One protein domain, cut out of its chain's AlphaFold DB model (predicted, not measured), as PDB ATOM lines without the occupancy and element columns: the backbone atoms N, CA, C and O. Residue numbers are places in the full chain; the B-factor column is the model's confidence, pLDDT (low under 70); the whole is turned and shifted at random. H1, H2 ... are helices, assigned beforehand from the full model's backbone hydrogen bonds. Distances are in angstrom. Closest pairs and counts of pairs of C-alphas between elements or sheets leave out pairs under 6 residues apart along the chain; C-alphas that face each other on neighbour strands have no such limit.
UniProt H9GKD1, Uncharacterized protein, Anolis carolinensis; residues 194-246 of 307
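What this domain is: This is residues 194 to 246 of the 307 residues of an uncharacterized protein of Anolis carolinensis (UniProt H9GKD1). The short helix H1 lies side by side with the first part of the long helix H3, running the opposite way, and H2 stands about perpendicular to H3 across the end where H3 begins, touching H3 but apart from H1. Residues 236 to 246, of which 236 to 245 belong to H3, stick out from this body as a free arm. The printed part has 53 residues, with three named helices in the order H1, H2, H3 and no named strand, and its class is all helix. It is loose, with a radius of gyration of the C-alphas of 13.4 A, and elongated, spanning 42 by 23 by 14 A.

How they stand to each other: H1, residues 194 to 202, touches residues 224 to 231 alone of H3, residues 223 to 245. Their closest C-alphas, those of Leu 201 and Phe 228, are 5.5 A apart. The two helices run opposite ways at a shallow tilt of 25 degrees. H2, residues 207 to 216, is apart from H1. It touches residues 223 to 225 alone of H3, and the closest C-alphas, those of Glu 209 and Leu 225, are 6.7 A apart. The lines of H2 and H3 are about perpendicular, at 77 degrees. In H1 and H3 every O i to N i+4 pair is within hydrogen-bond range; in H2, 5 of 6 are.

Where its parts are: H1 begins at C-alpha 194, (61.705, -3.682, -39.505), and measures 12.0 A from first to last C-alpha. H2 measures 14.4 A, from C-alpha 207 at (41.246, -0.278, -29.007) to C-alpha 216. H3 measures 32.2 A and ends at C-alpha 245, (63.682, -10.049, -59.860).

The domain as a whole: The C-alphas farthest apart, those of Pro 208 and Ala 246, are 42.3 A from each other. The printed part has no cut; the link from H1 to H2 is tight and that from H2 to H3 is short. The mean pLDDT of the printed part is 88.7, and residues 245 to 246 are under 70.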
ATOM      1  N   LEU A 194      63.083  -3.255 -39.231       91.25
ATOM      2  CA  LEU A 194      61.705  -3.682 -39.505       91.25
ATOM      3  C   LEU A 194      60.912  -3.855 -38.204       91.25
ATOM      4  O   LEU A 194      59.815  -3.318 -38.087       91.25
ATOM      5  N   THR A 195      61.507  -4.497 -37.195       95.06
ATOM      6  CA  THR A 195      60.874  -4.677 -35.879       95.06
ATOM      7  C   THR A 195      60.562  -3.336 -35.212       95.06
ATOM      8  O   THR A 195      59.493  -3.171 -34.627       95.06
ATOM      9  N   LEU A 196      61.473  -2.360 -35.297       94.19
ATOM     10  CA  LEU A 196      61.255  -1.019 -34.750       94.19
ATOM     11  C   LEU A 196      60.107  -0.288 -35.462       94.19
ATOM     12  O   LEU A 196      59.286   0.339 -34.794       94.19
ATOM     13  N   LEU A 197      60.028  -0.388 -36.793       93.38
ATOM     14  CA  LEU A 197      58.945   0.207 -37.582       93.38
ATOM     15  C   LEU A 197      57.590  -0.444 -37.275       93.38
ATOM     16  O   LEU A 197      56.615   0.270 -37.027       93.38
ATOM     17  N   ASP A 198      57.540  -1.778 -37.225       93.75
ATOM     18  CA  ASP A 198      56.340  -2.536 -36.860       93.75
ATOM     19  C   ASP A 198      55.861  -2.158 -35.456       93.75
ATOM     20  O   ASP A 198      54.676  -1.886 -35.253       93.75
ATOM     21  N   ALA A 199      56.782  -2.074 -34.491       95.25
ATOM     22  CA  ALA A 199      56.466  -1.665 -33.128       95.25
ATOM     23  C   ALA A 199      55.906  -0.233 -33.076       95.25
ATOM     24  O   ALA A 199      54.901   0.006 -32.405       95.25
ATOM     25  N   GLU A 200      56.507   0.721 -33.798       93.38
ATOM     26  CA  GLU A 200      56.040   2.114 -33.824       93.38
ATOM     27  C   GLU A 200      54.611   2.238 -34.371       93.38
ATOM     28  O   GLU A 200      53.818   3.041 -33.869       93.38
ATOM     29  N   LEU A 201      54.268   1.455 -35.395       92.62
ATOM     30  CA  LEU A 201      52.922   1.427 -35.964       92.62
ATOM     31  C   LEU A 201      51.939   0.688 -35.050       92.62
ATOM     32  O   LEU A 201      50.842   1.190 -34.808       92.62
ATOM     33  N   PHE A 202      52.342  -0.451 -34.483       94.69
ATOM     34  CA  PHE A 202      51.510  -1.252 -33.586       94.69
ATOM     35  C   PHE A 202      51.081  -0.470 -32.338       94.69
ATOM     36  O   PHE A 202      49.902  -0.464 -31.990       94.69
ATOM     37  N   TYR A 203      52.002   0.254 -31.694       94.19
ATOM     38  CA  TYR A 203      51.694   1.033 -30.487       94.19
ATOM     39  C   TYR A 203      50.755   2.224 -30.725       94.19
ATOM     40  O   TYR A 203      50.240   2.786 -29.758       94.19
ATOM     41  N   LYS A 204      50.524   2.625 -31.982       91.25
ATOM     42  CA  LYS A 204      49.562   3.681 -32.331       91.25
ATOM     43  C   LYS A 204      48.132   3.161 -32.467       91.25
ATOM     44  O   LYS A 204      47.217   3.977 -32.443       91.25
ATOM     45  N   ILE A 205      47.929   1.850 -32.621       91.94
ATOM     46  CA  ILE A 205      46.597   1.264 -32.803       91.94
ATOM     47  C   ILE A 205      45.813   1.373 -31.495       91.94
ATOM     48  O   ILE A 205      46.166   0.760 -30.486       91.94
ATOM     49  N   GLU A 206      44.716   2.128 -31.514       90.38
ATOM     50  CA  GLU A 206      43.843   2.262 -30.350       90.38
ATOM     51  C   GLU A 206      42.747   1.176 -30.346       90.38
ATOM     52  O   GLU A 206      42.227   0.775 -31.389       90.38
ATOM     53  N   ILE A 207      42.329   0.718 -29.157       92.12
ATOM     54  CA  ILE A 207      41.246  -0.278 -29.007       92.12
ATOM     55  C   ILE A 207      39.960   0.120 -29.764       92.12
ATOM     56  O   ILE A 207      39.366  -0.746 -30.414       92.12
ATOM     57  N   PRO A 208      39.510   1.395 -29.734       90.12
ATOM     58  CA  PRO A 208      38.372   1.834 -30.535       90.12
ATOM     59  C   PRO A 208      38.475   1.525 -32.030       90.12
ATOM     60  O   PRO A 208      37.458   1.168 -32.619       90.12
ATOM     61  N   GLU A 209      39.663   1.628 -32.636       90.69
ATOM     62  CA  GLU A 209      39.865   1.334 -34.060       90.69
ATOM     63  C   GLU A 209      39.608  -0.143 -34.342       90.69
ATOM     64  O   GLU A 209      38.868  -0.478 -35.259       90.69
ATOM     65  N   VAL A 210      40.131  -1.031 -33.494       92.25
ATOM     66  CA  VAL A 210      39.922  -2.480 -33.619       92.25
ATOM     67  C   VAL A 210      38.439  -2.837 -33.477       92.25
ATOM     68  O   VAL A 210      37.902  -3.628 -34.255       92.25
ATOM     69  N   LEU A 211      37.744  -2.227 -32.512       90.75
ATOM     70  CA  LEU A 211      36.315  -2.464 -32.293       90.75
ATOM     71  C   LEU A 211      35.443  -1.931 -33.436       90.75
ATOM     72  O   LEU A 211      34.458  -2.570 -33.806       90.75
ATOM     73  N   LEU A 212      35.780  -0.761 -33.984       87.38
ATOM     74  CA  LEU A 212      35.080  -0.184 -35.130       87.38
ATOM     75  C   LEU A 212      35.358  -0.981 -36.404       87.38
ATOM     76  O   LEU A 212      34.428  -1.244 -37.166       87.38
ATOM     77  N   TRP A 213      36.596  -1.428 -36.603       91.00
ATOM     78  CA  TRP A 213      36.985  -2.270 -37.727       91.00
ATOM     79  C   TRP A 213      36.203  -3.580 -37.752       91.00
ATOM     80  O   TRP A 213      35.624  -3.923 -38.779       91.00
ATOM     81  N   ALA A 214      36.087  -4.260 -36.606       89.94
ATOM     82  CA  ALA A 214      35.308  -5.494 -36.481       89.94
ATOM     83  C   ALA A 214      33.818  -5.325 -36.846       89.94
ATOM     84  O   ALA A 214      33.141  -6.307 -37.141       89.94
ATOM     85  N   LYS A 215      33.295  -4.093 -36.812       85.81
ATOM     86  CA  LYS A 215      31.890  -3.783 -37.092       85.81
ATOM     87  C   LYS A 215      31.652  -3.258 -38.507       85.81
ATOM     88  O   LYS A 215      30.646  -3.609 -39.115       85.81
ATOM     89  N   GLU A 216      32.511  -2.362 -38.984       87.62
ATOM     90  CA  GLU A 216      32.263  -1.565 -40.195       87.62
ATOM     91  C   GLU A 216      33.391  -1.645 -41.232       87.62
ATOM     92  O   GLU A 216      33.183  -1.172 -42.344       87.62
ATOM     93  N   GLN A 217      34.561  -2.206 -40.889       88.06
ATOM     94  CA  GLN A 217      35.741  -2.308 -41.769       88.06
ATOM     95  C   GLN A 217      36.049  -1.002 -42.523       88.06
ATOM     96  O   GLN A 217      36.226  -0.974 -43.738       88.06
ATOM     97  N   ASN A 218      36.049   0.113 -41.789       87.44
ATOM     98  CA  ASN A 218      36.208   1.448 -42.351       87.44
ATOM     99  C   ASN A 218      37.611   1.999 -42.055       87.44
ATOM    100  O   ASN A 218      37.968   2.204 -40.890       87.44
ATOM    101  N   GLU A 219      38.368   2.271 -43.119       88.06
ATOM    102  CA  GLU A 219      39.745   2.785 -43.071       88.06
ATOM    103  C   GLU A 219      39.831   4.208 -42.505       88.06
ATOM    104  O   GLU A 219      40.699   4.502 -41.687       88.06
ATOM    105  N   GLU A 220      38.885   5.090 -42.848       86.38
ATOM    106  CA  GLU A 220      38.868   6.468 -42.333       86.38
ATOM    107  C   GLU A 220      38.657   6.515 -40.814       86.38
ATOM    108  O   GLU A 220      39.142   7.426 -40.141       86.38
ATOM    109  N   LYS A 221      37.923   5.539 -40.269       84.56
ATOM    110  CA  LYS A 221      37.667   5.408 -38.829       84.56
ATOM    111  C   LYS A 221      38.749   4.624 -38.086       84.56
ATOM    112  O   LYS A 221      38.765   4.690 -36.858       84.56
ATOM    113  N   SER A 222      39.623   3.919 -38.805       89.69
ATOM    114  CA  SER A 222      40.656   3.035 -38.239       89.69
ATOM    115  C   SER A 222      42.044   3.324 -38.839       89.69
ATOM    116  O   SER A 222      42.691   2.414 -39.356       89.69
ATOM    117  N   PRO A 223      42.507   4.589 -38.833       90.38
ATOM    118  CA  PRO A 223      43.661   5.010 -39.622       90.38
ATOM    119  C   PRO A 223      44.987   4.367 -39.193       90.38
ATOM    120  O   PRO A 223      45.811   4.070 -40.056       90.38
ATOM    121  N   ASN A 224      45.223   4.144 -37.896       91.44
ATOM    122  CA  ASN A 224      46.468   3.528 -37.431       91.44
ATOM    123  C   ASN A 224      46.465   2.027 -37.739       91.44
ATOM    124  O   ASN A 224      47.487   1.481 -38.150       91.44
ATOM    125  N   LEU A 225      45.306   1.370 -37.607       93.19
ATOM    126  CA  LEU A 225      45.146  -0.027 -38.015       93.19
ATOM    127  C   LEU A 225      45.354  -0.202 -39.529       93.19
ATOM    128  O   LEU A 225      46.062  -1.117 -39.958       93.19
ATOM    129  N   THR A 226      44.791   0.691 -40.344       92.12
ATOM    130  CA  THR A 226      45.010   0.695 -41.796       92.12
ATOM    131  C   THR A 226      46.484   0.931 -42.121       92.12
ATOM    132  O   THR A 226      47.067   0.158 -42.871       92.12
ATOM    133  N   GLN A 227      47.138   1.908 -41.487       92.50
ATOM    134  CA  GLN A 227      48.563   2.173 -41.710       92.50
ATOM    135  C   GLN A 227      49.450   0.966 -41.362       92.50
ATOM    136  O   GLN A 227      50.396   0.657 -42.090       92.50
ATOM    137  N   PHE A 228      49.149   0.274 -40.261       94.75
ATOM    138  CA  PHE A 228      49.866  -0.935 -39.857       94.75
ATOM    139  C   PHE A 228      49.692  -2.070 -40.875       94.75
ATOM    140  O   PHE A 228      50.669  -2.691 -41.295       94.75
ATOM    141  N   THR A 229      48.462  -2.316 -41.332       93.81
ATOM    142  CA  THR A 229      48.193  -3.378 -42.316       93.81
ATOM    143  C   THR A 229      48.773  -3.052 -43.696       93.81
ATOM    144  O   THR A 229      49.328  -3.935 -44.352       93.81
ATOM    145  N   GLU A 230      48.746  -1.789 -44.123       92.12
ATOM    146  CA  GLU A 230      49.426  -1.329 -45.337       92.12
ATOM    147  C   GLU A 230      50.943  -1.523 -45.261       92.12
ATOM    148  O   GLU A 230      51.543  -1.997 -46.226       92.12
ATOM    149  N   HIS A 231      51.577  -1.194 -44.131       91.62
ATOM    150  CA  HIS A 231      53.010  -1.420 -43.936       91.62
ATOM    151  C   HIS A 231      53.374  -2.901 -44.096       91.62
ATOM    152  O   HIS A 231      54.264  -3.237 -44.883       91.62
ATOM    153  N   PHE A 232      52.624  -3.783 -43.433       92.19
ATOM    154  CA  PHE A 232      52.796  -5.231 -43.531       92.19
ATOM    155  C   PHE A 232      52.642  -5.747 -44.974       92.19
ATOM    156  O   PHE A 232      53.456  -6.541 -45.464       92.19
ATOM    157  N   ASN A 233      51.627  -5.256 -45.692       91.31
ATOM    158  CA  ASN A 233      51.392  -5.607 -47.093       91.31
ATOM    159  C   ASN A 233      52.531  -5.116 -47.996       91.31
ATOM    160  O   ASN A 233      53.038  -5.876 -48.821       91.31
ATOM    161  N   ASN A 234      52.979  -3.872 -47.815       91.44
ATOM    162  CA  ASN A 234      54.074  -3.284 -48.584       91.44
ATOM    163  C   ASN A 234      55.384  -4.052 -48.388       91.44
ATOM    164  O   ASN A 234      56.073  -4.334 -49.370       91.44
ATOM    165  N   MET A 235      55.699  -4.445 -47.150       88.56
ATOM    166  CA  MET A 235      56.851  -5.299 -46.854       88.56
ATOM    167  C   MET A 235      56.726  -6.639 -47.595       88.56
ATOM    168  O   MET A 235      57.632  -7.029 -48.334       88.56
ATOM    169  N   SER A 236      55.567  -7.296 -47.495       88.44
ATOM    170  CA  SER A 236      55.304  -8.577 -48.161       88.44
ATOM    171  C   SER A 236      55.468  -8.495 -49.685       88.44
ATOM    172  O   SER A 236      56.081  -9.370 -50.305       88.44
ATOM    173  N   TYR A 237      54.957  -7.432 -50.314       89.44
ATOM    174  CA  TYR A 237      55.128  -7.200 -51.749       89.44
ATOM    175  C   TYR A 237      56.581  -6.903 -52.128       89.44
ATOM    176  O   TYR A 237      57.047  -7.386 -53.161       89.44
ATOM    177  N   TRP A 238      57.308  -6.151 -51.302       87.62
ATOM    178  CA  TRP A 238      58.719  -5.847 -51.526       87.62
ATOM    179  C   TRP A 238      59.607  -7.101 -51.458       87.62
ATOM    180  O   TRP A 238      60.464  -7.291 -52.324       87.62
ATOM    181  N   VAL A 239      59.354  -8.014 -50.513       87.12
ATOM    182  CA  VAL A 239      60.060  -9.307 -50.448       87.12
ATOM    183  C   VAL A 239      59.774 -10.149 -51.694       87.12
ATOM    184  O   VAL A 239      60.696 -10.690 -52.311       87.12
ATOM    185  N   ARG A 240      58.504 -10.228 -52.115       84.75
ATOM    186  CA  ARG A 240      58.119 -10.953 -53.337       84.75
ATOM    187  C   ARG A 240      58.808 -10.382 -54.573       84.75
ATOM    188  O   ARG A 240      59.333 -11.152 -55.373       84.75
ATOM    189  N   SER A 241      58.847  -9.058 -54.733       83.94
ATOM    190  CA  SER A 241      59.475  -8.431 -55.902       83.94
ATOM    191  C   SER A 241      60.973  -8.739 -55.993       83.94
ATOM    192  O   SER A 241      61.465  -8.995 -57.088       83.94
ATOM    193  N   HIS A 242      61.676  -8.825 -54.860       78.94
ATOM    194  CA  HIS A 242      63.084  -9.236 -54.827       78.94
ATOM    195  C   HIS A 242      63.267 -10.707 -55.214       78.94
ATOM    196  O   HIS A 242      64.189 -11.031 -55.964       78.94
ATOM    197  N   HIS A 243      62.374 -11.594 -54.767       73.44
ATOM    198  CA  HIS A 243      62.412 -13.003 -55.157       73.44
ATOM    199  C   HIS A 243      62.216 -13.184 -56.672       73.44
ATOM    200  O   HIS A 243      62.944 -13.953 -57.302       73.44
ATOM    201  N   TYR A 244      61.253 -12.472 -57.268       73.00
ATOM    202  CA  TYR A 244      60.980 -12.563 -58.705       73.00
ATOM    203  C   TYR A 244      62.067 -11.892 -59.558       73.00
ATOM    204  O   TYR A 244      62.493 -12.483 -60.546       73.00
ATOM    205  N   ALA A 245      62.591 -10.730 -59.150       66.25
ATOM    206  CA  ALA A 245      63.682 -10.049 -59.860       66.25
ATOM    207  C   ALA A 245      65.004 -10.849 -59.841       66.25
ATOM    208  O   ALA A 245      65.765 -10.833 -60.808       66.25
ATOM    209  N   ALA A 246      65.261 -11.613 -58.775       59.28
ATOM    210  CA  ALA A 246      66.381 -12.556 -58.712       59.28
ATOM    211  C   ALA A 246      66.152 -13.831 -59.556       59.28
ATOM    212  O   ALA A 246      67.098 -14.562 -59.851       59.28
TER     213      ALA A 246